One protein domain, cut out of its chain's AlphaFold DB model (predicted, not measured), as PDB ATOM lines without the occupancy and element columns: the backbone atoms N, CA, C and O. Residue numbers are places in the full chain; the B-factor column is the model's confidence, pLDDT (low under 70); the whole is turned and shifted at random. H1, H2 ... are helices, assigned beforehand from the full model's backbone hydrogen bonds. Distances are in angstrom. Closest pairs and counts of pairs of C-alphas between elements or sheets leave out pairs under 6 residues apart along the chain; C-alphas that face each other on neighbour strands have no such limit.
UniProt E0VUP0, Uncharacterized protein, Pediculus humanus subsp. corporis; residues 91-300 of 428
ATOM      1  N   THR A  91       0.266   2.260 -46.121       91.44
ATOM      2  CA  THR A  91      -0.472   1.510 -45.105       91.44
ATOM      3  C   THR A  91      -1.610   2.322 -44.509       91.44
ATOM      4  O   THR A  91      -1.601   3.551 -44.504       91.44
ATOM      5  N   ILE A  92      -2.586   1.630 -43.914       94.00
ATOM      6  CA  ILE A  92      -3.712   2.280 -43.224       94.00
ATOM      7  C   ILE A  92      -3.248   3.271 -42.145       94.00
ATOM      8  O   ILE A  92      -3.908   4.274 -41.897       94.00
ATOM      9  N   GLN A  93      -2.090   3.028 -41.524       93.00
ATOM     10  CA  GLN A  93      -1.536   3.940 -40.532       93.00
ATOM     11  C   GLN A  93      -1.084   5.265 -41.158       93.00
ATOM     12  O   GLN A  93      -1.263   6.309 -40.537       93.00
ATOM     13  N   ASP A  94      -0.558   5.234 -42.383       91.81
ATOM     14  CA  ASP A  94      -0.145   6.436 -43.110       91.81
ATOM     15  C   ASP A  94      -1.379   7.286 -43.445       91.81
ATOM     16  O   ASP A  94      -1.410   8.479 -43.145       91.81
ATOM     17  N   ILE A  95      -2.451   6.643 -43.923       95.25
ATOM     18  CA  ILE A  95      -3.741   7.296 -44.202       95.25
ATOM     19  C   ILE A  95      -4.327   7.927 -42.933       95.25
ATOM     20  O   ILE A  95      -4.774   9.071 -42.955       95.25
ATOM     21  N   LYS A  96      -4.280   7.224 -41.794       95.62
ATOM     22  CA  LYS A  96      -4.749   7.757 -40.505       95.62
ATOM     23  C   LYS A  96      -3.955   8.977 -40.059       95.62
ATOM     24  O   LYS A  96      -4.548   9.921 -39.549       95.62
ATOM     25  N   ILE A  97      -2.631   8.970 -40.231       93.69
ATOM     26  CA  ILE A  97      -1.793  10.128 -39.896       93.69
ATOM     27  C   ILE A  97      -2.191  11.329 -40.756       93.69
ATOM     28  O   ILE A  97      -2.346  12.419 -40.214       93.69
ATOM     29  N   VAL A  98      -2.422  11.129 -42.058       93.88
ATOM     30  CA  VAL A  98      -2.911  12.194 -42.948       93.88
ATOM     31  C   VAL A  98      -4.290  12.687 -42.502       93.88
ATOM     32  O   VAL A  98      -4.479  13.888 -42.348       93.88
ATOM     33  N   ALA A  99      -5.240  11.791 -42.223       95.56
ATOM     34  CA  ALA A  99      -6.579  12.167 -41.766       95.56
ATOM     35  C   ALA A  99      -6.548  12.977 -40.458       95.56
ATOM     36  O   ALA A  99      -7.244  13.983 -40.335       95.56
ATOM     37  N   MET A 100      -5.710  12.578 -39.496       94.31
ATOM     38  CA  MET A 100      -5.518  13.319 -38.244       94.31
ATOM     39  C   MET A 100      -4.819  14.664 -38.470       94.31
ATOM     40  O   MET A 100      -5.158  15.630 -37.800       94.31
ATOM     41  N   PHE A 101      -3.883  14.749 -39.418       93.81
ATOM     42  CA  PHE A 101      -3.222  16.004 -39.788       93.81
ATOM     43  C   PHE A 101      -4.188  17.014 -40.430       93.81
ATOM     44  O   PHE A 101      -4.055  18.215 -40.207       93.81
ATOM     45  N   LEU A 102      -5.176  16.543 -41.195       94.38
ATOM     46  CA  LEU A 102      -6.205  17.401 -41.793       94.38
ATOM     47  C   LEU A 102      -7.236  17.915 -40.774       94.38
ATOM     48  O   LEU A 102      -7.967  18.858 -41.080       94.38
ATOM     49  N   CYS A 103      -7.318  17.307 -39.588       94.94
ATOM     50  CA  CYS A 103      -8.222  17.733 -38.524       94.94
ATOM     51  C   CYS A 103      -7.747  19.065 -37.929       94.94
ATOM     52  O   CYS A 103      -6.617  19.174 -37.458       94.94
ATOM     53  N   MET A 104      -8.611  20.085 -37.934       92.00
ATOM     54  CA  MET A 104      -8.259  21.408 -37.401       92.00
ATOM     55  C   MET A 104      -8.334  21.459 -35.872       92.00
ATOM     56  O   MET A 104      -7.625  22.237 -35.237       92.00
ATOM     57  N   GLN A 105      -9.197  20.637 -35.277       93.50
ATOM     58  CA  GLN A 105      -9.414  20.570 -33.838       93.50
ATOM     59  C   GLN A 105      -8.507  19.527 -33.174       93.50
ATOM     60  O   GLN A 105      -8.220  18.481 -33.766       93.50
ATOM     61  N   PRO A 106      -8.113  19.752 -31.907       91.69
ATOM     62  CA  PRO A 106      -7.439  18.731 -31.123       91.69
ATOM     63  C   PRO A 106      -8.390  17.564 -30.836       91.69
ATOM     64  O   PRO A 106      -9.474  17.741 -30.281       91.69
ATOM     65  N   LEU A 107      -7.961  16.351 -31.179       93.75
ATOM     66  CA  LEU A 107      -8.696  15.133 -30.844       93.75
ATOM     67  C   LEU A 107      -8.437  14.716 -29.380       93.75
ATOM     68  O   LEU A 107      -7.338  14.944 -28.860       93.75
ATOM     69  N   PRO A 108      -9.399  14.062 -28.702       92.94
ATOM     70  CA  PRO A 108      -9.199  13.558 -27.344       92.94
ATOM     71  C   PRO A 108      -8.039  12.555 -27.248       92.94
ATOM     72  O   PRO A 108      -7.876  11.686 -28.104       92.94
ATOM     73  N   THR A 109      -7.264  12.580 -26.158       91.88
ATOM     74  CA  THR A 109      -6.172  11.606 -25.934       91.88
ATOM     75  C   THR A 109      -6.668  10.160 -25.946       91.88
ATOM     76  O   THR A 109      -6.004   9.269 -26.476       91.88
ATOM     77  N   LEU A 110      -7.861   9.934 -25.391       90.69
ATOM     78  CA  LEU A 110      -8.522   8.636 -25.409       90.69
ATOM     79  C   LEU A 110      -8.810   8.170 -26.844       90.69
ATOM     80  O   LEU A 110      -8.575   7.006 -27.161       90.69
ATOM     81  N   PHE A 111      -9.220   9.093 -27.721       93.06
ATOM     82  CA  PHE A 111      -9.446   8.804 -29.131       93.06
ATOM     83  C   PHE A 111      -8.159   8.359 -29.828       93.06
ATOM     84  O   PHE A 111      -8.178   7.356 -30.527       93.06
ATOM     85  N   TYR A 112      -7.016   9.014 -29.596       93.06
ATOM     86  CA  TYR A 112      -5.746   8.572 -30.193       93.06
ATOM     87  C   TYR A 112      -5.349   7.155 -29.770       93.06
ATOM     88  O   TYR A 112      -4.851   6.385 -30.593       93.06
ATOM     89  N   LYS A 113      -5.558   6.792 -28.499       91.69
ATOM     90  CA  LYS A 113      -5.290   5.427 -28.016       91.69
ATOM     91  C   LYS A 113      -6.221   4.425 -28.690       91.69
ATOM     92  O   LYS A 113      -5.741   3.465 -29.283       91.69
ATOM     93  N   PHE A 114      -7.523   4.709 -28.665       92.00
ATOM     94  CA  PHE A 114      -8.565   3.920 -29.319       92.00
ATOM     95  C   PHE A 114      -8.271   3.705 -30.807       92.00
ATOM     96  O   PHE A 114      -8.230   2.580 -31.297       92.00
ATOM     97  N   PHE A 115      -8.003   4.789 -31.529       94.31
ATOM     98  CA  PHE A 115      -7.890   4.770 -32.976       94.31
ATOM     99  C   PHE A 115      -6.667   3.984 -33.448       94.31
ATOM    100  O   PHE A 115      -6.673   3.471 -34.560       94.31
ATOM    101  N   ASN A 116      -5.616   3.857 -32.630       92.62
ATOM    102  CA  ASN A 116      -4.405   3.096 -32.957       92.62
ATOM    103  C   ASN A 116      -4.495   1.588 -32.667       92.62
ATOM    104  O   ASN A 116      -3.559   0.864 -33.004       92.62
ATOM    105  N   VAL A 117      -5.607   1.098 -32.115       92.12
ATOM    106  CA  VAL A 117      -5.819  -0.337 -31.884       92.12
ATOM    107  C   VAL A 117      -5.866  -1.100 -33.216       92.12
ATOM    108  O   VAL A 117      -6.468  -0.659 -34.197       92.12
ATOM    109  N   SER A 118      -5.242  -2.280 -33.261       92.31
ATOM    110  CA  SER A 118      -5.158  -3.113 -34.471       92.31
ATOM    111  C   SER A 118      -6.529  -3.535 -35.007       92.31
ATOM    112  O   SER A 118      -6.742  -3.527 -36.218       92.31
ATOM    113  N   VAL A 119      -7.480  -3.835 -34.121       92.88
ATOM    114  CA  VAL A 119      -8.862  -4.183 -34.485       92.88
ATOM    115  C   VAL A 119      -9.565  -3.009 -35.177       92.88
ATOM    116  O   VAL A 119     -10.263  -3.209 -36.167       92.88
ATOM    117  N   VAL A 120      -9.310  -1.769 -34.742       94.88
ATOM    118  CA  VAL A 120      -9.835  -0.568 -35.415       94.88
ATOM    119  C   VAL A 120      -9.235  -0.427 -36.815       94.88
ATOM    120  O   VAL A 120      -9.943  -0.072 -37.752       94.88
ATOM    121  N   ASN A 121      -7.962  -0.787 -37.010       94.81
ATOM    122  CA  ASN A 121      -7.369  -0.818 -38.351       94.81
ATOM    123  C   ASN A 121      -8.055  -1.848 -39.265       94.81
ATOM    124  O   ASN A 121      -8.237  -1.576 -40.450       94.81
ATOM    125  N   GLN A 122      -8.444  -3.013 -38.736       94.88
ATOM    126  CA  GLN A 122      -9.195  -4.023 -39.492       94.88
ATOM    127  C   GLN A 122     -10.603  -3.531 -39.839       94.88
ATOM    128  O   GLN A 122     -11.025  -3.662 -40.987       94.88
ATOM    129  N   LEU A 123     -11.282  -2.884 -38.887       95.81
ATOM    130  CA  LEU A 123     -12.573  -2.240 -39.118       95.81
ATOM    131  C   LEU A 123     -12.477  -1.192 -40.237       95.81
ATOM    132  O   LEU A 123     -13.235  -1.259 -41.199       95.81
ATOM    133  N   LEU A 124     -11.497  -0.285 -40.179       97.19
ATOM    134  CA  LEU A 124     -11.284   0.729 -41.219       97.19
ATOM    135  C   LEU A 124     -11.025   0.106 -42.596       97.19
ATOM    136  O   LEU A 124     -11.609   0.549 -43.578       97.19
ATOM    137  N   ARG A 125     -10.203  -0.950 -42.677       96.06
ATOM    138  CA  ARG A 125      -9.986  -1.688 -43.933       96.06
ATOM    139  C   ARG A 125     -11.284  -2.289 -44.468       96.06
ATOM    140  O   ARG A 125     -11.548  -2.170 -45.658       96.06
ATOM    141  N   SER A 126     -12.103  -2.890 -43.601       96.00
ATOM    142  CA  SER A 126     -13.402  -3.434 -44.014       96.00
ATOM    143  C   SER A 126     -14.352  -2.347 -44.523       96.00
ATOM    144  O   SER A 126     -15.016  -2.564 -45.530       96.00
ATOM    145  N   CYS A 127     -14.343  -1.153 -43.916       96.69
ATOM    146  CA  CYS A 127     -15.102  -0.003 -44.409       96.69
ATOM    147  C   CYS A 127     -14.628   0.458 -45.794       96.69
ATOM    148  O   CYS A 127     -15.466   0.752 -46.640       96.69
ATOM    149  N   ILE A 128     -13.311   0.506 -46.036       96.88
ATOM    150  CA  ILE A 128     -12.742   0.882 -47.343       96.88
ATOM    151  C   ILE A 128     -13.187  -0.112 -48.420       96.88
ATOM    152  O   ILE A 128     -13.737   0.305 -49.434       96.88
ATOM    153  N   VAL A 129     -13.010  -1.417 -48.180       95.94
ATOM    154  CA  VAL A 129     -13.395  -2.470 -49.140       95.94
ATOM    155  C   VAL A 129     -14.900  -2.452 -49.406       95.94
ATOM    156  O   VAL A 129     -15.324  -2.533 -50.556       95.94
ATOM    157  N   TYR A 130     -15.711  -2.304 -48.355       96.31
ATOM    158  CA  TYR A 130     -17.159  -2.184 -48.493       96.31
ATOM    159  C   TYR A 130     -17.557  -0.981 -49.347       96.31
ATOM    160  O   TYR A 130     -18.333  -1.143 -50.283       96.31
ATOM    161  N   LEU A 131     -17.030   0.212 -49.049       96.25
ATOM    162  CA  LEU A 131     -17.398   1.425 -49.777       96.25
ATOM    163  C   LEU A 131     -16.895   1.406 -51.220       96.25
ATOM    164  O   LEU A 131     -17.615   1.844 -52.109       96.25
ATOM    165  N   GLN A 132     -15.716   0.837 -51.473       95.75
ATOM    166  CA  GLN A 132     -15.229   0.616 -52.833       95.75
ATOM    167  C   GLN A 132     -16.205  -0.255 -53.637       95.75
ATOM    168  O   GLN A 132     -16.612   0.123 -54.733       95.75
ATOM    169  N   PHE A 133     -16.627  -1.391 -53.075       95.19
ATOM    170  CA  PHE A 133     -17.578  -2.286 -53.736       95.19
ATOM    171  C   PHE A 133     -18.983  -1.670 -53.855       95.19
ATOM    172  O   PHE A 133     -19.681  -1.873 -54.849       95.19
ATOM    173  N   PHE A 134     -19.390  -0.868 -52.870       93.50
ATOM    174  CA  PHE A 134     -20.630  -0.098 -52.904       93.50
ATOM    175  C   PHE A 134     -20.652   0.880 -54.082       93.50
ATOM    176  O   PHE A 134     -21.621   0.872 -54.836       93.50
ATOM    177  N   PHE A 135     -19.584   1.655 -54.302       91.75
ATOM    178  CA  PHE A 135     -19.510   2.574 -55.444       91.75
ATOM    179  C   PHE A 135     -19.524   1.842 -56.787       91.75
ATOM    180  O   PHE A 135     -20.318   2.200 -57.653       91.75
ATOM    181  N   GLN A 136     -18.765   0.751 -56.921       92.31
ATOM    182  CA  GLN A 136     -18.801  -0.096 -58.121       92.31
ATOM    183  C   GLN A 136     -20.212  -0.629 -58.412       92.31
ATOM    184  O   GLN A 136     -20.664  -0.648 -59.560       92.31
ATOM    185  N   THR A 137     -20.937  -1.032 -57.365       90.00
ATOM    186  CA  THR A 137     -22.325  -1.490 -57.492       90.00
ATOM    187  C   THR A 137     -23.243  -0.342 -57.914       90.00
ATOM    188  O   THR A 137     -24.056  -0.519 -58.818       90.00
ATOM    189  N   CYS A 138     -23.106   0.843 -57.308       88.31
ATOM    190  CA  CYS A 138     -23.868   2.037 -57.681       88.31
ATOM    191  C   CYS A 138     -23.678   2.389 -59.161       88.31
ATOM    192  O   CYS A 138     -24.665   2.529 -59.881       88.31
ATOM    193  N   GLU A 139     -22.434   2.471 -59.632       88.56
ATOM    194  CA  GLU A 139     -22.115   2.765 -61.034       88.56
ATOM    195  C   GLU A 139     -22.708   1.720 -61.982       88.56
ATOM    196  O   GLU A 139     -23.350   2.069 -62.971       88.56
ATOM    197  N   THR A 140     -22.562   0.434 -61.652       89.06
ATOM    198  CA  THR A 140     -23.113  -0.669 -62.454       89.06
ATOM    199  C   THR A 140     -24.635  -0.573 -62.562       89.06
ATOM    200  O   THR A 140     -25.206  -0.748 -63.643       89.06
ATOM    201  N   VAL A 141     -25.309  -0.254 -61.456       85.44
ATOM    202  CA  VAL A 141     -26.763  -0.079 -61.422       85.44
ATOM    203  C   VAL A 141     -27.187   1.133 -62.252       85.44
ATOM    204  O   VAL A 141     -28.127   1.018 -63.038       85.44
ATOM    205  N   VAL A 142     -26.494   2.271 -62.136       85.38
ATOM    206  CA  VAL A 142     -26.784   3.483 -62.923       85.38
ATOM    207  C   VAL A 142     -26.595   3.226 -64.420       85.38
ATOM    208  O   VAL A 142     -27.515   3.496 -65.194       85.38
ATOM    209  N   LYS A 143     -25.474   2.615 -64.826       87.19
ATOM    210  CA  LYS A 143     -25.203   2.239 -66.225       87.19
ATOM    211  C   LYS A 143     -26.272   1.293 -66.771       87.19
ATOM    212  O   LYS A 143     -26.808   1.509 -67.853       87.19
ATOM    213  N   THR A 144     -26.664   0.287 -65.986       86.38
ATOM    214  CA  THR A 144     -27.735  -0.647 -66.371       86.38
ATOM    215  C   THR A 144     -29.069   0.078 -66.555       86.38
ATOM    216  O   THR A 144     -29.794  -0.185 -67.513       86.38
ATOM    217  N   GLN A 145     -29.406   1.025 -65.676       84.38
ATOM    218  CA  GLN A 145     -30.622   1.820 -65.829       84.38
ATOM    219  C   GLN A 145     -30.597   2.704 -67.078       84.38
ATOM    220  O   GLN A 145     -31.627   2.829 -67.740       84.38
ATOM    221  N   GLN A 146     -29.466   3.339 -67.383       86.12
ATOM    222  CA  GLN A 146     -29.303   4.148 -68.592       86.12
ATOM    223  C   GLN A 146     -29.465   3.278 -69.841       86.12
ATOM    224  O   GLN A 146     -30.295   3.584 -70.694       86.12
ATOM    225  N   PHE A 147     -28.794   2.126 -69.879       86.50
ATOM    226  CA  PHE A 147     -28.906   1.168 -70.974       86.50
ATOM    227  C   PHE A 147     -30.349   0.704 -71.211       86.50
ATOM    228  O   PHE A 147     -30.801   0.657 -72.351       86.50
ATOM    229  N   LEU A 148     -31.113   0.417 -70.151       84.56
ATOM    230  CA  LEU A 148     -32.527   0.030 -70.270       84.56
ATOM    231  C   LEU A 148     -33.438   1.169 -70.752       84.56
ATOM    232  O   LEU A 148     -34.480   0.900 -71.350       84.56
ATOM    233  N   LYS A 149     -33.085   2.434 -70.484       86.25
ATOM    234  CA  LYS A 149     -33.832   3.589 -71.006       86.25
ATOM    235  C   LYS A 149     -33.620   3.740 -72.515       86.25
ATOM    236  O   LYS A 149     -34.594   3.999 -73.219       86.25
ATOM    237  N   THR A 150     -32.387   3.554 -72.987       89.81
ATOM    238  CA  THR A 150     -32.031   3.655 -74.412       89.81
ATOM    239  C   THR A 150     -32.523   2.437 -75.196       89.81
ATOM    240  O   THR A 150     -33.169   2.576 -76.232       89.81
ATOM    241  N   ASN A 151     -32.327   1.231 -74.659       86.06
ATOM    242  CA  ASN A 151     -32.663  -0.024 -75.325       86.06
ATOM    243  C   ASN A 151     -33.939  -0.656 -74.762       86.06
ATOM    244  O   ASN A 151     -33.893  -1.585 -73.953       86.06
ATOM    245  N   ARG A 152     -35.099  -0.216 -75.272       73.06
ATOM    246  CA  ARG A 152     -36.430  -0.744 -74.894       73.06
ATOM    247  C   ARG A 152     -36.598  -2.260 -75.077       73.06
ATOM    248  O   ARG A 152     -37.454  -2.846 -74.424       73.06
ATOM    249  N   ASN A 153     -35.795  -2.888 -75.939       76.56
ATOM    250  CA  ASN A 153     -35.854  -4.329 -76.214       76.56
ATOM    251  C   ASN A 153     -34.888  -5.164 -75.355       76.56
ATOM    252  O   ASN A 153     -34.920  -6.395 -75.416       76.56
ATOM    253  N   SER A 154     -34.027  -4.522 -74.560       78.44
ATOM    254  CA  SER A 154     -33.065  -5.224 -73.715       78.44
ATOM    255  C   SER A 154     -33.750  -5.878 -72.514       78.44
ATOM    256  O   SER A 154     -34.535  -5.253 -71.798       78.44
ATOM    257  N   ARG A 155     -33.445  -7.158 -72.270       73.69
ATOM    258  CA  ARG A 155     -33.936  -7.877 -71.089       73.69
ATOM    259  C   ARG A 155     -33.029  -7.578 -69.900       73.69
ATOM    260  O   ARG A 155     -31.868  -7.974 -69.886       73.69
ATOM    261  N   TYR A 156     -33.589  -6.935 -68.879       78.69
ATOM    262  CA  TYR A 156     -32.942  -6.776 -67.579       78.69
ATOM    263  C   TYR A 156     -32.538  -8.142 -67.005       78.69
ATOM    264  O   TYR A 156     -33.373  -9.045 -66.909       78.69
ATOM    265  N   ASN A 157     -31.267  -8.293 -66.618       79.44
ATOM    266  CA  ASN A 157     -30.772  -9.498 -65.956       79.44
ATOM    267  C   ASN A 157     -30.734  -9.284 -64.430       79.44
ATOM    268  O   ASN A 157     -29.775  -8.706 -63.921       79.44
ATOM    269  N   PRO A 158     -31.732  -9.765 -63.667       79.62
ATOM    270  CA  PRO A 158     -31.771  -9.581 -62.216       79.62
ATOM    271  C   PRO A 158     -30.685 -10.372 -61.469       79.62
ATOM    272  O   PRO A 158     -30.409 -10.083 -60.305       79.62
ATOM    273  N   SER A 159     -30.070 -11.370 -62.109       83.81
ATOM    274  CA  SER A 159     -29.164 -12.315 -61.444       83.81
ATOM    275  C   SER A 159     -27.848 -11.661 -61.016       83.81
ATOM    276  O   SER A 159     -27.347 -11.942 -59.929       83.81
ATOM    277  N   SER A 160     -27.302 -10.749 -61.829       83.62
ATOM    278  CA  SER A 160     -26.071 -10.017 -61.493       83.62
ATOM    279  C   SER A 160     -26.288  -9.078 -60.305       83.62
ATOM    280  O   SER A 160     -25.483  -9.044 -59.377       83.62
ATOM    281  N   HIS A 161     -27.419  -8.371 -60.287       85.75
ATOM    282  CA  HIS A 161     -27.798  -7.471 -59.197       85.75
ATOM    283  C   HIS A 161     -28.034  -8.223 -57.887       85.75
ATOM    284  O   HIS A 161     -27.668  -7.734 -56.820       85.75
ATOM    285  N   GLN A 162     -28.598  -9.430 -57.966       86.94
ATOM    286  CA  GLN A 162     -28.782 -10.287 -56.803       86.94
ATOM    287  C   GLN A 162     -27.437 -10.728 -56.200       86.94
ATOM    288  O   GLN A 162     -27.273 -10.641 -54.987       86.94
ATOM    289  N   SER A 163     -26.454 -11.102 -57.028       88.62
ATOM    290  CA  SER A 163     -25.109 -11.441 -56.540       88.62
ATOM    291  C   SER A 163     -24.415 -10.241 -55.884       88.62
ATOM    292  O   SER A 163     -23.870 -10.381 -54.794       88.62
ATOM    293  N   MET A 164     -24.463  -9.051 -56.498       89.12
ATOM    294  CA  MET A 164     -23.856  -7.841 -55.913       89.12
ATOM    295  C   MET A 164     -24.495  -7.467 -54.571       89.12
ATOM    296  O   MET A 164     -23.815  -7.045 -53.638       89.12
ATOM    297  N   LYS A 165     -25.811  -7.652 -54.456       88.19
ATOM    298  CA  LYS A 165     -26.539  -7.450 -53.205       88.19
ATOM    299  C   LYS A 165     -26.060  -8.401 -52.105       88.19
ATOM    300  O   LYS A 165     -25.812  -7.945 -50.992       88.19
ATOM    301  N   GLU A 166     -25.941  -9.693 -52.406       87.50
ATOM    302  CA  GLU A 166     -25.453 -10.706 -51.457       87.50
ATOM    303  C   GLU A 166     -24.031 -10.382 -50.980       87.50
ATOM    304  O   GLU A 166     -23.736 -10.455 -49.788       87.50
ATOM    305  N   ASP A 167     -23.187  -9.905 -51.889       88.38
ATOM    306  CA  ASP A 167     -21.813  -9.503 -51.588       88.38
ATOM    307  C   ASP A 167     -21.739  -8.271 -50.681       88.38
ATOM    308  O   ASP A 167     -20.949  -8.228 -49.733       88.38
ATOM    309  N   LEU A 168     -22.596  -7.276 -50.927       88.81
ATOM    310  CA  LEU A 168     -22.735  -6.120 -50.044       88.81
ATOM    311  C   LEU A 168     -23.253  -6.520 -48.658       88.81
ATOM    312  O   LEU A 168     -22.807  -5.953 -47.658       88.81
ATOM    313  N   ASP A 169     -24.172  -7.482 -48.579       86.88
ATOM    314  CA  ASP A 169     -24.679  -8.001 -47.308       86.88
ATOM    315  C   ASP A 169     -23.569  -8.730 -46.525       86.88
ATOM    316  O   ASP A 169     -23.370  -8.442 -45.341       86.88
ATOM    317  N   ASP A 170     -22.762  -9.568 -47.181       87.56
ATOM    318  CA  ASP A 170     -21.603 -10.221 -46.558       87.56
ATOM    319  C   ASP A 170     -20.571  -9.207 -46.032       87.56
ATOM    320  O   ASP A 170     -20.041  -9.355 -44.923       87.56
ATOM    321  N   LEU A 171     -20.291  -8.149 -46.799       89.75
ATOM    322  CA  LEU A 171     -19.363  -7.091 -46.390       89.75
ATOM    323  C   LEU A 171     -19.904  -6.263 -45.211       89.75
ATOM    324  O   LEU A 171     -19.128  -5.851 -44.344       89.75
ATOM    325  N   ARG A 172     -21.224  -6.064 -45.101       89.38
ATOM    326  CA  ARG A 172     -21.840  -5.436 -43.913       89.38
ATOM    327  C   ARG A 172     -21.705  -6.305 -42.676       89.38
ATOM    328  O   ARG A 172     -21.363  -5.790 -41.611       89.38
ATOM    329  N   VAL A 173     -21.948  -7.610 -42.808       86.00
ATOM    330  CA  VAL A 173     -21.755  -8.574 -41.711       86.00
ATOM    331  C   VAL A 173     -20.307  -8.531 -41.229       86.00
ATOM    332  O   VAL A 173     -20.046  -8.515 -40.024       86.00
ATOM    333  N   LEU A 174     -19.357  -8.434 -42.156       88.81
ATOM    334  CA  LEU A 174     -17.945  -8.297 -41.837       88.81
ATOM    335  C   LEU A 174     -17.626  -7.005 -41.060       88.81
ATOM    336  O   LEU A 174     -16.930  -7.079 -40.044       88.81
ATOM    337  N   ILE A 175     -18.137  -5.844 -41.490       92.94
ATOM    338  CA  ILE A 175     -17.989  -4.585 -40.735       92.94
ATOM    339  C   ILE A 175     -18.567  -4.751 -39.328       92.94
ATOM    340  O   ILE A 175     -17.901  -4.425 -38.346       92.94
ATOM    341  N   GLY A 176     -19.774  -5.316 -39.217       87.62
ATOM    342  CA  GLY A 176     -20.422  -5.586 -37.935       87.62
ATOM    343  C   GLY A 176     -19.572  -6.474 -37.025       87.62
ATOM    344  O   GLY A 176     -19.429  -6.183 -35.837       87.62
ATOM    345  N   ARG A 177     -18.927  -7.504 -37.583       87.81
ATOM    346  CA  ARG A 177     -18.008  -8.390 -36.858       87.81
ATOM    347  C   ARG A 177     -16.801  -7.644 -36.305       87.81
ATOM    348  O   ARG A 177     -16.475  -7.827 -35.132       87.81
ATOM    349  N   PHE A 178     -16.138  -6.814 -37.108       91.50
ATOM    350  CA  PHE A 178     -14.999  -6.036 -36.615       91.50
ATOM    351  C   PHE A 178     -15.427  -4.947 -35.637       91.50
ATOM    352  O   PHE A 178     -14.729  -4.718 -34.656       91.50
ATOM    353  N   TYR A 179     -16.584  -4.321 -35.838       90.75
ATOM    354  CA  TYR A 179     -17.117  -3.337 -34.902       90.75
ATOM    355  C   TYR A 179     -17.434  -3.959 -33.541       90.75
ATOM    356  O   TYR A 179     -17.046  -3.435 -32.500       90.75
ATOM    357  N   ALA A 180     -18.050  -5.137 -33.534       86.38
ATOM    358  CA  ALA A 180     -18.248  -5.890 -32.311       86.38
ATOM    359  C   ALA A 180     -16.921  -6.301 -31.674       86.38
ATOM    360  O   ALA A 180     -16.763  -6.174 -30.466       86.38
ATOM    361  N   ALA A 181     -15.937  -6.730 -32.469       88.56
ATOM    362  CA  ALA A 181     -14.600  -6.996 -31.957       88.56
ATOM    363  C   ALA A 181     -13.979  -5.742 -31.323       88.56
ATOM    364  O   ALA A 181     -13.342  -5.868 -30.287       88.56
ATOM    365  N   VAL A 182     -14.203  -4.541 -31.871       88.50
ATOM    366  CA  VAL A 182     -13.797  -3.278 -31.233       88.50
ATOM    367  C   VAL A 182     -14.494  -3.118 -29.879       88.50
ATOM    368  O   VAL A 182     -13.804  -2.912 -28.884       88.50
ATOM    369  N   ILE A 183     -15.816  -3.300 -29.805       83.81
ATOM    370  CA  ILE A 183     -16.583  -3.235 -28.544       83.81
ATOM    371  C   ILE A 183     -16.064  -4.237 -27.501       83.81
ATOM    372  O   ILE A 183     -15.964  -3.912 -26.318       83.81
ATOM    373  N   PHE A 184     -15.741  -5.460 -27.929       78.00
ATOM    374  CA  PHE A 184     -15.268  -6.537 -27.055       78.00
ATOM    375  C   PHE A 184     -13.755  -6.508 -26.788       78.00
ATOM    376  O   PHE A 184     -13.284  -7.266 -25.942       78.00
ATOM    377  N   SER A 185     -12.990  -5.680 -27.503       79.50
ATOM    378  CA  SER A 185     -11.536  -5.576 -27.343       79.50
ATOM    379  C   SER A 185     -11.137  -4.837 -26.059       79.50
ATOM    380  O   SER A 185     -11.987  -4.367 -25.305       79.50
ATOM    381  N   GLU A 186      -9.822  -4.697 -25.839       60.22
ATOM    382  CA  GLU A 186      -9.150  -4.068 -24.683       60.22
ATOM    383  C   GLU A 186      -9.675  -2.682 -24.259       60.22
ATOM    384  O   GLU A 186      -9.342  -2.201 -23.179       60.22
ATOM    385  N   LEU A 187     -10.537  -2.049 -25.051       60.72
ATOM    386  CA  LEU A 187     -11.311  -0.883 -24.629       60.72
ATOM    387  C   LEU A 187     -12.214  -1.180 -23.429       60.72
ATOM    388  O   LEU A 187     -12.454  -0.277 -22.637       60.72
ATOM    389  N   SER A 188     -12.636  -2.434 -23.230       57.38
ATOM    390  CA  SER A 188     -13.352  -2.846 -22.018       57.38
ATOM    391  C   SER A 188     -12.517  -2.720 -20.743       57.38
ATOM    392  O   SER A 188     -13.076  -2.714 -19.651       57.38
ATOM    393  N   SER A 189     -11.188  -2.674 -20.878       62.50
ATOM    394  CA  SER A 189     -10.259  -2.521 -19.756       62.50
ATOM    395  C   SER A 189     -10.029  -1.055 -19.395       62.50
ATOM    396  O   SER A 189      -9.505  -0.765 -18.322       62.50
ATOM    397  N   ILE A 190     -10.400  -0.122 -20.277       67.88
ATOM    398  CA  ILE A 190     -10.327   1.309 -20.008       67.88
ATOM    399  C   ILE A 190     -11.682   1.714 -19.429       67.88
ATOM    400  O   ILE A 190     -12.705   1.620 -20.101       67.88
ATOM    401  N   GLU A 191     -11.706   2.159 -18.175       71.44
ATOM    402  CA  GLU A 191     -12.908   2.743 -17.576       71.44
ATOM    403  C   GLU A 191     -13.208   4.083 -18.264       71.44
ATOM    404  O   GLU A 191     -12.671   5.130 -17.904       71.44
ATOM    405  N   ILE A 192     -14.022   4.038 -19.317       76.88
ATOM    406  CA  ILE A 192     -14.446   5.211 -20.081       76.88
ATOM    407  C   ILE A 192     -15.801   5.668 -19.536       76.88
ATOM    408  O   ILE A 192     -16.710   4.860 -19.328       76.88
ATOM    409  N   SER A 193     -15.955   6.969 -19.283       83.38
ATOM    410  CA  SER A 193     -17.261   7.513 -18.911       83.38
ATOM    411  C   SER A 193     -18.225   7.445 -20.104       83.38
ATOM    412  O   SER A 193     -17.811   7.585 -21.252       83.38
ATOM    413  N   LYS A 194     -19.534   7.307 -19.862       78.62
ATOM    414  CA  LYS A 194     -20.539   7.278 -20.949       78.62
ATOM    415  C   LYS A 194     -20.470   8.505 -21.868       78.62
ATOM    416  O   LYS A 194     -20.791   8.420 -23.046       78.62
ATOM    417  N   THR A 195     -20.089   9.660 -21.327       80.44
ATOM    418  CA  THR A 195     -19.914  10.893 -22.105       80.44
ATOM    419  C   THR A 195     -18.681  10.825 -22.997       80.44
ATOM    420  O   THR A 195     -18.762  11.185 -24.168       80.44
ATOM    421  N   ASP A 196     -17.565  10.310 -22.480       84.81
ATOM    422  CA  ASP A 196     -16.337  10.145 -23.262       84.81
ATOM    423  C   ASP A 196     -16.514   9.096 -24.359       84.81
ATOM    424  O   ASP A 196     -16.008   9.265 -25.463       84.81
ATOM    425  N   GLU A 197     -17.279   8.042 -24.079       84.44
ATOM    426  CA  GLU A 197     -17.653   7.000 -25.032       84.44
ATOM    427  C   GLU A 197     -18.361   7.595 -26.263       84.44
ATOM    428  O   GLU A 197     -17.953   7.343 -27.397       84.44
ATOM    429  N   ILE A 198     -19.365   8.453 -26.041       84.75
ATOM    430  CA  ILE A 198     -20.089   9.149 -27.115       84.75
ATOM    431  C   ILE A 198     -19.140  10.056 -27.905       84.75
ATOM    432  O   ILE A 198     -19.132  10.021 -29.133       84.75
ATOM    433  N   ILE A 199     -18.306  10.841 -27.218       88.38
ATOM    434  CA  ILE A 199     -17.352  11.749 -27.869       88.38
ATOM    435  C   ILE A 199     -16.354  10.963 -28.729       88.38
ATOM    436  O   ILE A 199     -16.070  11.360 -29.858       88.38
ATOM    437  N   VAL A 200     -15.834   9.840 -28.226       90.44
ATOM    438  CA  VAL A 200     -14.902   8.969 -28.956       90.44
ATOM    439  C   VAL A 200     -15.580   8.349 -30.171       90.44
ATOM    440  O   VAL A 200     -14.968   8.311 -31.237       90.44
ATOM    441  N   PHE A 201     -16.832   7.910 -30.043       90.25
ATOM    442  CA  PHE A 201     -17.601   7.357 -31.154       90.25
ATOM    443  C   PHE A 201     -17.885   8.401 -32.246       90.25
ATOM    444  O   PHE A 201     -17.668   8.139 -33.428       90.25
ATOM    445  N   GLU A 202     -18.292   9.612 -31.868       90.38
ATOM    446  CA  GLU A 202     -18.516  10.709 -32.817       90.38
ATOM    447  C   GLU A 202     -17.211  11.128 -33.514       90.38
ATOM    448  O   GLU A 202     -17.178  11.287 -34.738       90.38
ATOM    449  N   CYS A 203     -16.102  11.221 -32.769       94.06
ATOM    450  CA  CYS A 203     -14.770  11.405 -33.355       94.06
ATOM    451  C   CYS A 203     -14.435  10.276 -34.336       94.06
ATOM    452  O   CYS A 203     -13.938  10.534 -35.432       94.06
ATOM    453  N   PHE A 204     -14.725   9.028 -33.959       94.81
ATOM    454  CA  PHE A 204     -14.457   7.858 -34.783       94.81
ATOM    455  C   PHE A 204     -15.185   7.925 -36.115       94.81
ATOM    456  O   PHE A 204     -14.527   7.767 -37.139       94.81
ATOM    457  N   LEU A 205     -16.488   8.208 -36.139       94.00
ATOM    458  CA  LEU A 205     -17.232   8.295 -37.399       94.00
ATOM    459  C   LEU A 205     -16.684   9.388 -38.316       94.00
ATOM    460  O   LEU A 205     -16.443   9.145 -39.502       94.00
ATOM    461  N   LYS A 206     -16.417  10.573 -37.762       95.19
ATOM    462  CA  LYS A 206     -15.905  11.709 -38.536       95.19
ATOM    463  C   LYS A 206     -14.510  11.451 -39.096       95.19
ATOM    464  O   LYS A 206     -14.288  11.622 -40.289       95.19
ATOM    465  N   VAL A 207     -13.576  10.988 -38.267       96.81
ATOM    466  CA  VAL A 207     -12.205  10.704 -38.717       96.81
ATOM    467  C   VAL A 207     -12.180   9.496 -39.660       96.81
ATOM    468  O   VAL A 207     -11.444   9.516 -40.643       96.81
ATOM    469  N   SER A 208     -13.009   8.472 -39.429       97.38
ATOM    470  CA  SER A 208     -13.116   7.313 -40.330       97.38
ATOM    471  C   SER A 208     -13.642   7.703 -41.706       97.38
ATOM    472  O   SER A 208     -13.129   7.205 -42.701       97.38
ATOM    473  N   THR A 209     -14.596   8.636 -41.773       97.00
ATOM    474  CA  THR A 209     -15.079   9.207 -43.040       97.00
ATOM    475  C   THR A 209     -13.924   9.787 -43.849       97.00
ATOM    476  O   THR A 209     -13.768   9.456 -45.021       97.00
ATOM    477  N   ILE A 210     -13.054  10.577 -43.212       97.62
ATOM    478  CA  ILE A 210     -11.877  11.163 -43.870       97.62
ATOM    479  C   ILE A 210     -10.850  10.097 -44.255       97.62
ATOM    480  O   ILE A 210     -10.276  10.171 -45.338       97.62
ATOM    481  N   VAL A 211     -10.628   9.083 -43.413       97.81
ATOM    482  CA  VAL A 211      -9.735   7.961 -43.749       97.81
ATOM    483  C   VAL A 211     -10.214   7.230 -44.996       97.81
ATOM    484  O   VAL A 211      -9.410   6.994 -45.894       97.81
ATOM    485  N   VAL A 212     -11.502   6.887 -45.071       97.69
ATOM    486  CA  VAL A 212     -12.040   6.187 -46.240       97.69
ATOM    487  C   VAL A 212     -12.029   7.093 -47.468       97.69
ATOM    488  O   VAL A 212     -11.622   6.652 -48.534       97.69
ATOM    489  N   TRP A 213     -12.377   8.369 -47.315       97.31
ATOM    490  CA  TRP A 213     -12.304   9.351 -48.395       97.31
ATOM    491  C   TRP A 213     -10.892   9.473 -48.980       97.31
ATOM    492  O   TRP A 213     -10.730   9.411 -50.191       97.31
ATOM    493  N   ILE A 214      -9.853   9.563 -48.144       95.88
ATOM    494  CA  ILE A 214      -8.460   9.583 -48.621       95.88
ATOM    495  C   ILE A 214      -8.095   8.261 -49.306       95.88
ATOM    496  O   ILE A 214      -7.420   8.283 -50.331       95.88
ATOM    497  N   ALA A 215      -8.518   7.124 -48.745       96.44
ATOM    498  CA  ALA A 215      -8.234   5.807 -49.311       96.44
ATOM    499  C   ALA A 215      -8.899   5.590 -50.682       96.44
ATOM    500  O   ALA A 215      -8.342   4.883 -51.513       96.44
ATOM    501  N   LEU A 216     -10.056   6.213 -50.916       95.56
ATOM    502  CA  LEU A 216     -10.815   6.176 -52.170       95.56
ATOM    503  C   LEU A 216     -10.557   7.424 -53.028       95.56
ATOM    504  O   LEU A 216     -11.478   8.012 -53.592       95.56
ATOM    505  N   GLU A 217      -9.296   7.860 -53.086       94.81
ATOM    506  CA  GLU A 217      -8.822   8.919 -53.993       94.81
ATOM    507  C   GLU A 217      -9.532  10.273 -53.845       94.81
ATOM    508  O   GLU A 217      -9.571  11.075 -54.775       94.81
ATOM    509  N   ARG A 218     -10.075  10.561 -52.661       92.06
ATOM    510  CA  ARG A 218     -10.798  11.800 -52.352       92.06
ATOM    511  C   ARG A 218     -12.074  12.022 -53.175       92.06
ATOM    512  O   ARG A 218     -12.513  13.163 -53.326       92.06
ATOM    513  N   LYS A 219     -12.731  10.951 -53.616       91.06
ATOM    514  CA  LYS A 219     -14.024  11.015 -54.315       91.06
ATOM    515  C   LYS A 219     -15.202  10.784 -53.353       91.06
ATOM    516  O   LYS A 219     -15.047  10.162 -52.303       91.06
ATOM    517  N   TYR A 220     -16.380  11.308 -53.699       92.69
ATOM    518  CA  TYR A 220     -17.671  11.012 -53.046       92.69
ATOM    519  C   TYR A 220     -17.752  11.238 -51.519       92.69
ATOM    520  O   TYR A 220     -18.392  10.459 -50.809       92.69
ATOM    521  N   LEU A 221     -17.143  12.305 -50.979       93.44
ATOM    522  CA  LEU A 221     -17.082  12.559 -49.524       93.44
ATOM    523  C   LEU A 221     -18.459  12.514 -48.836       93.44
ATOM    524  O   LEU A 221     -18.613  11.883 -47.787       93.44
ATOM    525  N   ASN A 222     -19.460  13.172 -49.426       91.38
ATOM    526  CA  ASN A 222     -20.812  13.234 -48.872       91.38
ATOM    527  C   ASN A 222     -21.468  11.850 -48.826       91.38
ATOM    528  O   ASN A 222     -22.019  11.470 -47.792       91.38
ATOM    529  N   THR A 223     -21.343  11.068 -49.898       90.38
ATOM    530  CA  THR A 223     -21.888   9.709 -49.978       90.38
ATOM    531  C   THR A 223     -21.201   8.769 -48.991       90.38
ATOM    532  O   THR A 223     -21.881   8.028 -48.287       90.38
ATOM    533  N   ILE A 224     -19.868   8.851 -48.861       94.94
ATOM    534  CA  ILE A 224     -19.100   8.102 -47.852       94.94
ATOM    535  C   ILE A 224     -19.617   8.419 -46.448       94.94
ATOM    536  O   ILE A 224     -19.875   7.504 -45.666       94.94
ATOM    537  N   ARG A 225     -19.785   9.708 -46.126       93.38
ATOM    538  CA  ARG A 225     -20.283  10.151 -44.818       93.38
ATOM    539  C   ARG A 225     -21.663   9.569 -44.528       93.38
ATOM    540  O   ARG A 225     -21.841   8.950 -43.484       93.38
ATOM    541  N   ILE A 226     -22.612   9.754 -45.448       88.44
ATOM    542  CA  ILE A 226     -23.996   9.287 -45.288       88.44
ATOM    543  C   ILE A 226     -24.026   7.769 -45.110       88.44
ATOM    544  O   ILE A 226     -24.727   7.269 -44.236       88.44
ATOM    545  N   GLU A 227     -23.246   7.030 -45.897       90.62
ATOM    546  CA  GLU A 227     -23.252   5.572 -45.853       90.62
ATOM    547  C   GLU A 227     -22.570   5.015 -44.593       90.62
ATOM    548  O   GLU A 227     -23.084   4.077 -43.983       90.62
ATOM    549  N   LEU A 228     -21.470   5.615 -44.124       92.62
ATOM    550  CA  LEU A 228     -20.876   5.248 -42.832       92.62
ATOM    551  C   LEU A 228     -21.813   5.581 -41.672       92.62
ATOM    552  O   LEU A 228     -22.006   4.752 -40.783       92.62
ATOM    553  N   GLU A 229     -22.421   6.767 -41.680       88.69
ATOM    554  CA  GLU A 229     -23.426   7.133 -40.685       88.69
ATOM    555  C   GLU A 229     -24.605   6.165 -40.723       88.69
ATOM    556  O   GLU A 229     -25.029   5.711 -39.666       88.69
ATOM    557  N   ARG A 230     -25.074   5.757 -41.907       86.06
ATOM    558  CA  ARG A 230     -26.111   4.732 -42.043       86.06
ATOM    559  C   ARG A 230     -25.692   3.445 -41.363       86.06
ATOM    560  O   ARG A 230     -26.429   2.947 -40.519       86.06
ATOM    561  N   ILE A 231     -24.521   2.914 -41.707       86.81
ATOM    562  CA  ILE A 231     -24.036   1.642 -41.174       86.81
ATOM    563  C   ILE A 231     -23.955   1.714 -39.656       86.81
ATOM    564  O   ILE A 231     -24.588   0.897 -39.003       86.81
ATOM    565  N   PHE A 232     -23.265   2.709 -39.095       86.69
ATOM    566  CA  PHE A 232     -22.963   2.776 -37.662       86.69
ATOM    567  C   PHE A 232     -24.036   3.449 -36.794       86.69
ATOM    568  O   PHE A 232     -23.995   3.308 -35.575       86.69
ATOM    569  N   ARG A 233     -24.984   4.194 -37.371       81.31
ATOM    570  CA  ARG A 233     -26.110   4.809 -36.641       81.31
ATOM    571  C   ARG A 233     -27.432   4.095 -36.876       81.31
ATOM    572  O   ARG A 233     -28.454   4.568 -36.384       81.31
ATOM    573  N   THR A 234     -27.445   2.975 -37.604       65.94
ATOM    574  CA  THR A 234     -28.643   2.130 -37.629       65.94
ATOM    575  C   THR A 234     -29.068   1.794 -36.202       65.94
ATOM    576  O   THR A 234     -28.238   1.707 -35.295       65.94
ATOM    577  N   VAL A 235     -30.367   1.542 -36.029       54.72
ATOM    578  CA  VAL A 235     -30.989   1.095 -34.769       54.72
ATOM    579  C   VAL A 235     -30.201  -0.044 -34.098       54.72
ATOM    580  O   VAL A 235     -30.271  -0.232 -32.891       54.72
ATOM    581  N   TYR A 236     -29.443  -0.806 -34.886       53.03
ATOM    582  CA  TYR A 236     -28.638  -1.941 -34.453       53.03
ATOM    583  C   TYR A 236     -27.343  -1.559 -33.723       53.03
ATOM    584  O   TYR A 236     -26.887  -2.320 -32.873       53.03
ATOM    585  N   PHE A 237     -26.755  -0.404 -34.039       52.47
ATOM    586  CA  PHE A 237     -25.514   0.082 -33.426       52.47
ATOM    587  C   PHE A 237     -25.737   1.320 -32.553       52.47
ATOM    588  O   PHE A 237     -24.996   1.532 -31.596       52.47
ATOM    589  N   ASN A 238     -26.777   2.113 -32.828       51.31
ATOM    590  CA  ASN A 238     -27.140   3.264 -32.018       51.31
ATOM    591  C   ASN A 238     -28.603   3.182 -31.580       51.31
ATOM    592  O   ASN A 238     -29.531   3.225 -32.383       51.31
ATOM    593  N   ASN A 239     -28.789   3.081 -30.271       46.06
ATOM    594  CA  ASN A 239     -30.088   2.946 -29.631       46.06
ATOM    595  C   ASN A 239     -30.699   4.289 -29.219       46.06
ATOM    596  O   ASN A 239     -31.753   4.303 -28.583       46.06
ATOM    597  N   PHE A 240     -30.044   5.413 -29.525       48.69
ATOM    598  CA  PHE A 240     -30.683   6.707 -29.350       48.69
ATOM    599  C   PHE A 240     -31.718   6.915 -30.448       48.69
ATOM    600  O   PHE A 240     -31.395   6.864 -31.635       48.69
ATOM    601  N   ASP A 241     -32.955   7.166 -30.017       43.91
ATOM    602  CA  ASP A 241     -34.063   7.599 -30.856       43.91
ATOM    603  C   ASP A 241     -33.646   8.836 -31.655       43.91
ATOM    604  O   ASP A 241     -33.741   9.980 -31.211       43.91
ATOM    605  N   THR A 242     -33.163   8.606 -32.869       43.62
ATOM    606  CA  THR A 242     -33.048   9.633 -33.891       43.62
ATOM    607  C   THR A 242     -34.435   9.811 -34.494       43.62
ATOM    608  O   THR A 242     -34.682   9.501 -35.650       43.62
ATOM    609  N   THR A 243     -35.353  10.389 -33.718       41.38
ATOM    610  CA  THR A 243     -36.593  11.013 -34.224       41.38
ATOM    611  C   THR A 243     -36.304  12.273 -35.056       41.38
ATOM    612  O   THR A 243     -37.160  13.130 -35.228       41.38
ATOM    613  N   SER A 244     -35.076  12.422 -35.556       43.16
ATOM    614  CA  SER A 244     -34.672  13.507 -36.432       43.16
ATOM    615  C   SER A 244     -35.175  13.194 -37.836       43.16
ATOM    616  O   SER A 244     -34.524  12.484 -38.601       43.16
ATOM    617  N   GLU A 245     -36.303  13.804 -38.178       45.22
ATOM    618  CA  GLU A 245     -36.893  13.910 -39.520       45.22
ATOM    619  C   GLU A 245     -35.922  14.477 -40.587       45.22
ATOM    620  O   GLU A 245     -36.221  14.444 -41.774       45.22
ATOM    621  N   ASN A 246     -34.718  14.913 -40.195       43.75
ATOM    622  CA  ASN A 246     -33.672  15.457 -41.069       43.75
ATOM    623  C   ASN A 246     -32.666  14.420 -41.589       43.75
ATOM    624  O   ASN A 246     -31.571  14.788 -42.017       43.75
ATOM    625  N   SER A 247     -32.962  13.123 -41.491       46.25
ATOM    626  CA  SER A 247     -31.967  12.132 -41.876       46.25
ATOM    627  C   SER A 247     -31.654  12.227 -43.367       46.25
ATOM    628  O   SER A 247     -32.544  12.120 -44.213       46.25
ATOM    629  N   SER A 248     -30.368  12.351 -43.687       46.31
ATOM    630  CA  SER A 248     -29.783  12.378 -45.032       46.31
ATOM    631  C   SER A 248     -30.165  11.176 -45.922       46.31
ATOM    632  O   SER A 248     -29.765  11.107 -47.078       46.31
ATOM    633  N   TYR A 249     -30.984  10.251 -45.409       49.34
ATOM    634  CA  TYR A 249     -31.666   9.183 -46.138       49.34
ATOM    635  C   TYR A 249     -32.633   9.678 -47.220       49.34
ATOM    636  O   TYR A 249     -32.885   8.930 -48.158       49.34
ATOM    637  N   ASN A 250     -33.138  10.917 -47.150       46.03
ATOM    638  CA  ASN A 250     -34.000  11.446 -48.215       46.03
ATOM    639  C   ASN A 250     -33.268  11.639 -49.554       46.03
ATOM    640  O   ASN A 250     -33.895  11.485 -50.593       46.03
ATOM    641  N   ILE A 251     -31.948  11.864 -49.544       49.34
ATOM    642  CA  ILE A 251     -31.148  12.043 -50.769       49.34
ATOM    643  C   ILE A 251     -30.999  10.713 -51.533       49.34
ATOM    644  O   ILE A 251     -30.998  10.683 -52.758       49.34
ATOM    645  N   LEU A 252     -30.965   9.574 -50.829       49.47
ATOM    646  CA  LEU A 252     -30.922   8.247 -51.462       49.47
ATOM    647  C   LEU A 252     -32.305   7.734 -51.891       49.47
ATOM    648  O   LEU A 252     -32.383   6.754 -52.629       49.47
ATOM    649  N   ASN A 253     -33.395   8.381 -51.465       47.69
ATOM    650  CA  ASN A 253     -34.755   7.994 -51.855       47.69
ATOM    651  C   ASN A 253     -35.087   8.357 -53.312       47.69
ATOM    652  O   ASN A 253     -36.063   7.840 -53.858       47.69
ATOM    653  N   GLU A 254     -34.282   9.210 -53.950       50.28
ATOM    654  CA  GLU A 254     -34.402   9.531 -55.375       50.28
ATOM    655  C   GLU A 254     -33.886   8.392 -56.274       50.28
ATOM    656  O   GLU A 254     -34.327   8.213 -57.414       50.28
ATOM    657  N   ILE A 255     -33.036   7.516 -55.724       55.62
ATOM    658  CA  ILE A 255     -32.691   6.248 -56.356       55.62
ATOM    659  C   ILE A 255     -33.947   5.367 -56.336       55.62
ATOM    660  O   ILE A 255     -34.426   4.956 -55.278       55.62
ATOM    661  N   LYS A 256     -34.487   5.065 -57.527       59.12
ATOM    662  CA  LYS A 256     -35.680   4.219 -57.724       59.12
ATOM    663  C   LYS A 256     -35.693   3.029 -56.755       59.12
ATOM    664  O   LYS A 256     -34.684   2.339 -56.610       59.12
ATOM    665  N   LYS A 257     -36.863   2.735 -56.166       62.69
ATOM    666  CA  LYS A 257     -37.077   1.680 -55.146       62.69
ATOM    667  C   LYS A 257     -36.362   0.353 -55.436       62.69
ATOM    668  O   LYS A 257     -35.878  -0.292 -54.515       62.69
ATOM    669  N   GLU A 258     -36.273  -0.060 -56.697       57.06
ATOM    670  CA  GLU A 258     -35.611  -1.310 -57.102       57.06
ATOM    671  C   GLU A 258     -34.088  -1.280 -56.911       57.06
ATOM    672  O   GLU A 258     -33.490  -2.268 -56.493       57.06
ATOM    673  N   SER A 259     -33.453  -0.136 -57.152       60.16
ATOM    674  CA  SER A 259     -32.012   0.059 -56.959       60.16
ATOM    675  C   SER A 259     -31.654   0.253 -55.492       60.16
ATOM    676  O   SER A 259     -30.639  -0.265 -55.033       60.16
ATOM    677  N   PHE A 260     -32.557   0.861 -54.721       68.12
ATOM    678  CA  PHE A 260     -32.452   0.903 -53.266       68.12
ATOM    679  C   PHE A 260     -32.391  -0.511 -52.650       68.12
ATOM    680  O   PHE A 260     -31.607  -0.763 -51.740       68.12
ATOM    681  N   VAL A 261     -33.161  -1.472 -53.178       66.38
ATOM    682  CA  VAL A 261     -33.182  -2.864 -52.681       66.38
ATOM    683  C   VAL A 261     -31.873  -3.615 -52.945       66.38
ATOM    684  O   VAL A 261     -31.504  -4.485 -52.146       66.38
ATOM    685  N   VAL A 262     -31.187  -3.317 -54.051       70.12
ATOM    686  CA  VAL A 262     -29.865  -3.887 -54.365       70.12
ATOM    687  C   VAL A 262     -28.817  -3.276 -53.444       70.12
ATOM    688  O   VAL A 262     -28.073  -3.998 -52.783       70.12
ATOM    689  N   LEU A 263     -28.823  -1.947 -53.332       69.31
ATOM    690  CA  LEU A 263     -27.817  -1.207 -52.584       69.31
ATOM    691  C   LEU A 263     -27.939  -1.360 -51.078       69.31
ATOM    692  O   LEU A 263     -26.917  -1.329 -50.415       69.31
ATOM    693  N   HIS A 264     -29.131  -1.553 -50.514       66.38
ATOM    694  CA  HIS A 264     -29.321  -1.589 -49.058       66.38
ATOM    695  C   HIS A 264     -29.732  -2.955 -48.503       66.38
ATOM    696  O   HIS A 264     -29.912  -3.087 -47.290       66.38
ATOM    697  N   GLY A 265     -29.844  -3.978 -49.354       59.25
ATOM    698  CA  GLY A 265     -30.272  -5.306 -48.926       59.25
ATOM    699  C   GLY A 265     -31.758  -5.348 -48.538       59.25
ATOM    700  O   GLY A 265     -32.515  -4.394 -48.733       59.25
ATOM    701  N   LYS A 266     -32.240  -6.492 -48.032       53.53
ATOM    702  CA  LYS A 266     -33.554  -6.524 -47.365       53.53
ATOM    703  C   LYS A 266     -33.359  -5.980 -45.950       53.53
ATOM    704  O   LYS A 266     -32.800  -6.667 -45.109       53.53
ATOM    705  N   ILE A 267     -33.920  -4.810 -45.657       47.44
ATOM    706  CA  ILE A 267     -33.989  -4.236 -44.295       47.44
ATOM    707  C   ILE A 267     -34.775  -5.159 -43.312       47.44
ATOM    708  O   ILE A 267     -34.794  -4.952 -42.105       47.44
ATOM    709  N   SER A 268     -35.398  -6.242 -43.791       39.19
ATOM    710  CA  SER A 268     -36.701  -6.697 -43.300       39.19
ATOM    711  C   SER A 268     -36.755  -7.953 -42.416       39.19
ATOM    712  O   SER A 268     -37.845  -8.512 -42.273       39.19
ATOM    713  N   GLU A 269     -35.662  -8.448 -41.831       41.12
ATOM    714  CA  GLU A 269     -35.764  -9.593 -40.894       41.12
ATOM    715  C   GLU A 269     -35.417  -9.271 -39.440       41.12
ATOM    716  O   GLU A 269     -35.969  -9.894 -38.530       41.12
ATOM    717  N   PHE A 270     -34.614  -8.236 -39.195       41.50
ATOM    718  CA  PHE A 270     -34.270  -7.813 -37.838       41.50
ATOM    719  C   PHE A 270     -35.278  -6.831 -37.217       41.50
ATOM    720  O   PHE A 270     -35.500  -6.896 -36.007       41.50
ATOM    721  N   ASP A 271     -35.990  -6.029 -38.020       38.00
ATOM    722  CA  ASP A 271     -37.098  -5.176 -37.546       38.00
ATOM    723  C   ASP A 271     -38.208  -5.982 -36.847       38.00
ATOM    724  O   ASP A 271     -38.833  -5.509 -35.896       38.00
ATOM    725  N   LYS A 272     -38.396  -7.256 -37.226       44.25
ATOM    726  CA  LYS A 272     -39.331  -8.170 -36.547       44.25
ATOM    727  C   LYS A 272     -38.922  -8.471 -35.098       44.25
ATOM    728  O   LYS A 272     -39.793  -8.730 -34.271       44.25
ATOM    729  N   ARG A 273     -37.622  -8.429 -34.778       41.41
ATOM    730  CA  ARG A 273     -37.087  -8.695 -33.430       41.41
ATOM    731  C   ARG A 273     -37.107  -7.449 -32.534       41.41
ATOM    732  O   ARG A 273     -37.218  -7.590 -31.322       41.41
ATOM    733  N   LYS A 274     -37.105  -6.231 -33.096       40.19
ATOM    734  CA  LYS A 274     -37.282  -4.977 -32.328       40.19
ATOM    735  C   LYS A 274     -38.651  -4.910 -31.637       40.19
ATOM    736  O   LYS A 274     -38.742  -4.470 -30.494       40.19
ATOM    737  N   ASN A 275     -39.688  -5.462 -32.271       50.19
ATOM    738  CA  ASN A 275     -41.025  -5.617 -31.680       50.19
ATOM    739  C   ASN A 275     -41.053  -6.528 -30.432       50.19
ATOM    740  O   ASN A 275     -42.092  -6.641 -29.790       50.19
ATOM    741  N   GLN A 276     -39.931  -7.163 -30.069       50.34
ATOM    742  CA  GLN A 276     -39.784  -7.991 -28.867       50.34
ATOM    743  C   GLN A 276     -39.154  -7.237 -27.674       50.34
ATOM    744  O   GLN A 276     -38.883  -7.852 -26.648       50.34
ATOM    745  N   GLY A 277     -38.938  -5.915 -27.769       39.62
ATOM    746  CA  GLY A 277     -38.616  -5.067 -26.605       39.62
ATOM    747  C   GLY A 277     -37.147  -5.058 -26.161       39.62
ATOM    748  O   GLY A 277     -36.853  -4.783 -25.000       39.62
ATOM    749  N   ILE A 278     -36.209  -5.345 -27.063       42.59
ATOM    750  CA  ILE A 278     -34.774  -5.412 -26.753       42.59
ATOM    751  C   ILE A 278     -34.114  -4.033 -26.943       42.59
ATOM    752  O   ILE A 278     -34.195  -3.449 -28.022       42.59
ATOM    753  N   THR A 279     -33.435  -3.520 -25.908       40.53
ATOM    754  CA  THR A 279     -32.665  -2.259 -25.947       40.53
ATOM    755  C   THR A 279     -31.163  -2.515 -25.763       40.53
ATOM    756  O   THR A 279     -30.724  -3.050 -24.748       40.53
ATOM    757  N   ILE A 280     -30.363  -2.137 -26.761       43.66
ATOM    758  CA  ILE A 280     -28.901  -2.277 -26.810       43.66
ATOM    759  C   ILE A 280     -28.272  -0.920 -26.414       43.66
ATOM    760  O   ILE A 280     -28.890   0.122 -26.549       43.66
ATOM    761  N   GLY A 281     -27.075  -0.878 -25.832       41.38
ATOM    762  CA  GLY A 281     -26.328   0.382 -25.632       41.38
ATOM    763  C   GLY A 281     -25.269   0.553 -26.720       41.38
ATOM    764  O   GLY A 281     -24.760  -0.457 -27.196       41.38
ATOM    765  N   ILE A 282     -24.917   1.796 -27.064       52.50
ATOM    766  CA  ILE A 282     -24.065   2.161 -28.217       52.50
ATOM    767  C   ILE A 282     -22.719   1.429 -28.261       52.50
ATOM    768  O   ILE A 282     -22.313   1.016 -29.340       52.50
ATOM    769  N   LEU A 283     -22.057   1.176 -27.123       48.78
ATOM    770  CA  LEU A 283     -20.895   0.273 -27.065       48.78
ATOM    771  C   LEU A 283     -21.033  -0.817 -25.982       48.78
ATOM    772  O   LEU A 283     -20.066  -1.210 -25.335       48.78
ATOM    773  N   GLY A 284     -22.231  -1.393 -25.826       44.44
ATOM    774  CA  GLY A 284     -22.350  -2.732 -25.228       44.44
ATOM    775  C   GLY A 284     -22.717  -2.825 -23.745       44.44
ATOM    776  O   GLY A 284     -22.126  -3.614 -23.006       44.44
ATOM    777  N   LEU A 285     -23.792  -2.158 -23.315       41.31
ATOM    778  CA  LEU A 285     -24.424  -2.487 -22.023       41.31
ATOM    779  C   LEU A 285     -25.323  -3.744 -22.057       41.31
ATOM    780  O   LEU A 285     -25.751  -4.205 -21.002       41.31
ATOM    781  N   GLN A 286     -25.530  -4.374 -23.221       43.94
ATOM    782  CA  GLN A 286     -26.146  -5.707 -23.326       43.94
ATOM    783  C   GLN A 286     -25.291  -6.662 -24.174       43.94
ATOM    784  O   GLN A 286     -25.564  -6.943 -25.336       43.94
ATOM    785  N   ARG A 287     -24.241  -7.201 -23.542       46.94
ATOM    786  CA  ARG A 287     -23.248  -8.136 -24.112       46.94
ATOM    787  C   ARG A 287     -23.803  -9.480 -24.620       46.94
ATOM    788  O   ARG A 287     -23.047 -10.251 -25.194       46.94
ATOM    789  N   ARG A 288     -25.079  -9.806 -24.383       40.41
ATOM    790  CA  ARG A 288     -25.634 -11.157 -24.615       40.41
ATOM    791  C   ARG A 288     -26.444 -11.327 -25.906       40.41
ATOM    792  O   ARG A 288     -26.919 -12.428 -26.144       40.41
ATOM    793  N   LEU A 289     -26.619 -10.280 -26.717       43.53
ATOM    794  CA  LEU A 289     -27.616 -10.288 -27.804       43.53
ATOM    795  C   LEU A 289     -27.057 -10.006 -29.208       43.53
ATOM    796  O   LEU A 289     -27.823  -9.914 -30.162       43.53
ATOM    797  N   PHE A 290     -25.732  -9.945 -29.372       51.16
ATOM    798  CA  PHE A 290     -25.070  -9.818 -30.681       51.16
ATOM    799  C   PHE A 290     -25.001 -11.155 -31.459       51.16
ATOM    800  O   PHE A 290     -23.994 -11.502 -32.069       51.16
ATOM    801  N   ASP A 291     -26.104 -11.902 -31.457       41.66
ATOM    802  CA  ASP A 291     -26.332 -13.124 -32.235       41.66
ATOM    803  C   ASP A 291     -26.286 -12.937 -33.780       41.66
ATOM    804  O   ASP A 291     -25.848 -13.856 -34.472       41.66
ATOM    805  N   PRO A 292     -26.610 -11.763 -34.387       45.97
ATOM    806  CA  PRO A 292     -26.387 -11.554 -35.832       45.97
ATOM    807  C   PRO A 292     -24.933 -11.711 -36.304       45.97
ATOM    808  O   PRO A 292     -24.698 -11.921 -37.490       45.97
ATOM    809  N   LEU A 293     -23.948 -11.633 -35.403       46.53
ATOM    810  CA  LEU A 293     -22.525 -11.804 -35.727       46.53
ATOM    811  C   LEU A 293     -22.106 -13.267 -35.913       46.53
ATOM    812  O   LEU A 293     -20.968 -13.534 -36.300       46.53
ATOM    813  N   LEU A 294     -23.009 -14.202 -35.616       44.81
ATOM    814  CA  LEU A 294     -22.833 -15.625 -35.882       44.81
ATOM    815  C   LEU A 294     -23.337 -16.021 -37.272       44.81
ATOM    816  O   LEU A 294     -23.279 -17.203 -37.614       44.81
ATOM    817  N   TYR A 295     -23.791 -15.063 -38.094       54.56
ATOM    818  CA  TYR A 295     -24.079 -15.376 -39.487       54.56
ATOM    819  C   TYR A 295     -22.782 -15.814 -40.181       54.56
ATOM    820  O   TYR A 295     -21.773 -15.100 -40.111       54.56
ATOM    821  N   PRO A 296     -22.768 -16.990 -40.828       53.50
ATOM    822  CA  PRO A 296     -21.607 -17.430 -41.577       53.50
ATOM    823  C   PRO A 296     -21.384 -16.451 -42.729       53.50
ATOM    824  O   PRO A 296     -22.115 -16.457 -43.710       53.50
ATOM    825  N   CYS A 297     -20.366 -15.602 -42.599       55.25
ATOM    826  CA  CYS A 297     -19.871 -14.809 -43.716       55.25
ATOM    827  C   CYS A 297     -19.320 -15.775 -44.770       55.25
ATOM    828  O   CYS A 297     -18.614 -16.736 -44.426       55.25
ATOM    829  N   SER A 298     -19.636 -15.538 -46.044       70.19
ATOM    830  CA  SER A 298     -19.120 -16.371 -47.126       70.19
ATOM    831  C   SER A 298     -17.596 -16.496 -47.041       70.19
ATOM    832  O   SER A 298     -16.862 -15.514 -46.880       70.19
ATOM    833  N   LYS A 299     -17.085 -17.726 -47.203       68.25
ATOM    834  CA  LYS A 299     -15.635 -18.010 -47.232       68.25
ATOM    835  C   LYS A 299     -14.901 -17.148 -48.267       68.25
ATOM    836  O   LYS A 299     -13.709 -16.890 -48.108       68.25
ATOM    837  N   ARG A 300     -15.612 -16.692 -49.305       67.94
ATOM    838  CA  ARG A 300     -15.100 -15.804 -50.349       67.94
ATOM    839  C   ARG A 300     -14.685 -14.441 -49.794       67.94
ATOM    840  O   ARG A 300     -13.568 -14.005 -50.054       67.94
TER     841      ARG A 300
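Overview. This is residues 91 to 300 of the 428 residues of an uncharacterized protein of Pediculus humanus subsp. corporis (UniProt E0VUP0). A long hairpin of two helices, H3 and H4 side by side, makes the longest axis, and a second helical hairpin, H6 and H7, crosses it, with H6 over the first half of H3. H1 packs across H3 and H6, H2 packs on H6, and the short H9 packs on both helices of the long hairpin, whose tip, residues 149 to 155, sticks out. The printed part has 210 residues with eleven named helices, H1 to H11 in chain order, and no named strand; the class is all helix, with helix packing mostly crossed. It is compact, with a radius of gyration of the C-alphas of 18.4 A, and spans 63 by 44 by 39 A.

Arrangement. H3, residues 118 to 150, and H4, residues 158 to 184, touch as a hairpin at a shallow tilt of 19 degrees, opposite ways; their closest C-alphas are those of Leu 123 and Phe 178, 5.2 A apart. H3 and H6, residues 194 to 215, are the hub, touching four helices each. They touch through residues 124 to 131 and 208 to 215 alone, at a steep tilt of 54 degrees, with the C-alphas of Ile 128 and Val 212 closest at 5.5 A. H6 forms a hairpin with H7, residues 221 to 233, at a tilt of 38 degrees, only just steep, with C-alphas 209 and 225 closest at 5.6 A. H1, residues 92 to 102, touches H6 residues 207 to 215 alone, about perpendicular at 75 degrees, with C-alphas 99 and 211 closest at 5.6 A. H2, residues 109 to 115, touches H6 residues 200 to 204 alone, with C-alphas 111 and 200 closest at 5.5 A. H9, residues 257 to 264, touches H4 residues 161 to 168 alone, with C-alphas 165 and 262 closest at 5.0 A. H11, residues 291 to 294, and H4 only just touch, with 3 pairs of C-alphas within 8 A, the closest those of Arg 177 and Leu 293 at 5.8 A. H5, residues 186 to 189, H8, residues 249 to 252, and H10, residues 271 to 274, touch no helix. Every O i to N i+4 pair is within hydrogen-bond range in H1, H2, H3, H4, H6 and H7, and 3 of 4 in H9; H5, H8, H10 and H11 are too short for such a pair.

Along the chain. H3 runs 48.6 A from C-alpha 118 at (-5.158, -3.113, -34.471), H4 39.0 A, H6 31.0 A and H7 17.5 A. H1 begins at C-alpha 92, (-3.712, 2.280, -43.224), and H11 ends at C-alpha 294, (-22.833, -15.625, -35.882).

Size, cuts and confidence. The farthest C-alphas, of Asn 153 and Glu 191, are 63.4 A apart. The printed part has no cut; the links H7 to H8 and H10 to H11 are long. Mean pLDDT of the printed part is 76.6; residues 186 to 190, 234 to 261, 263 to 297 and 299 to 300 are under 70.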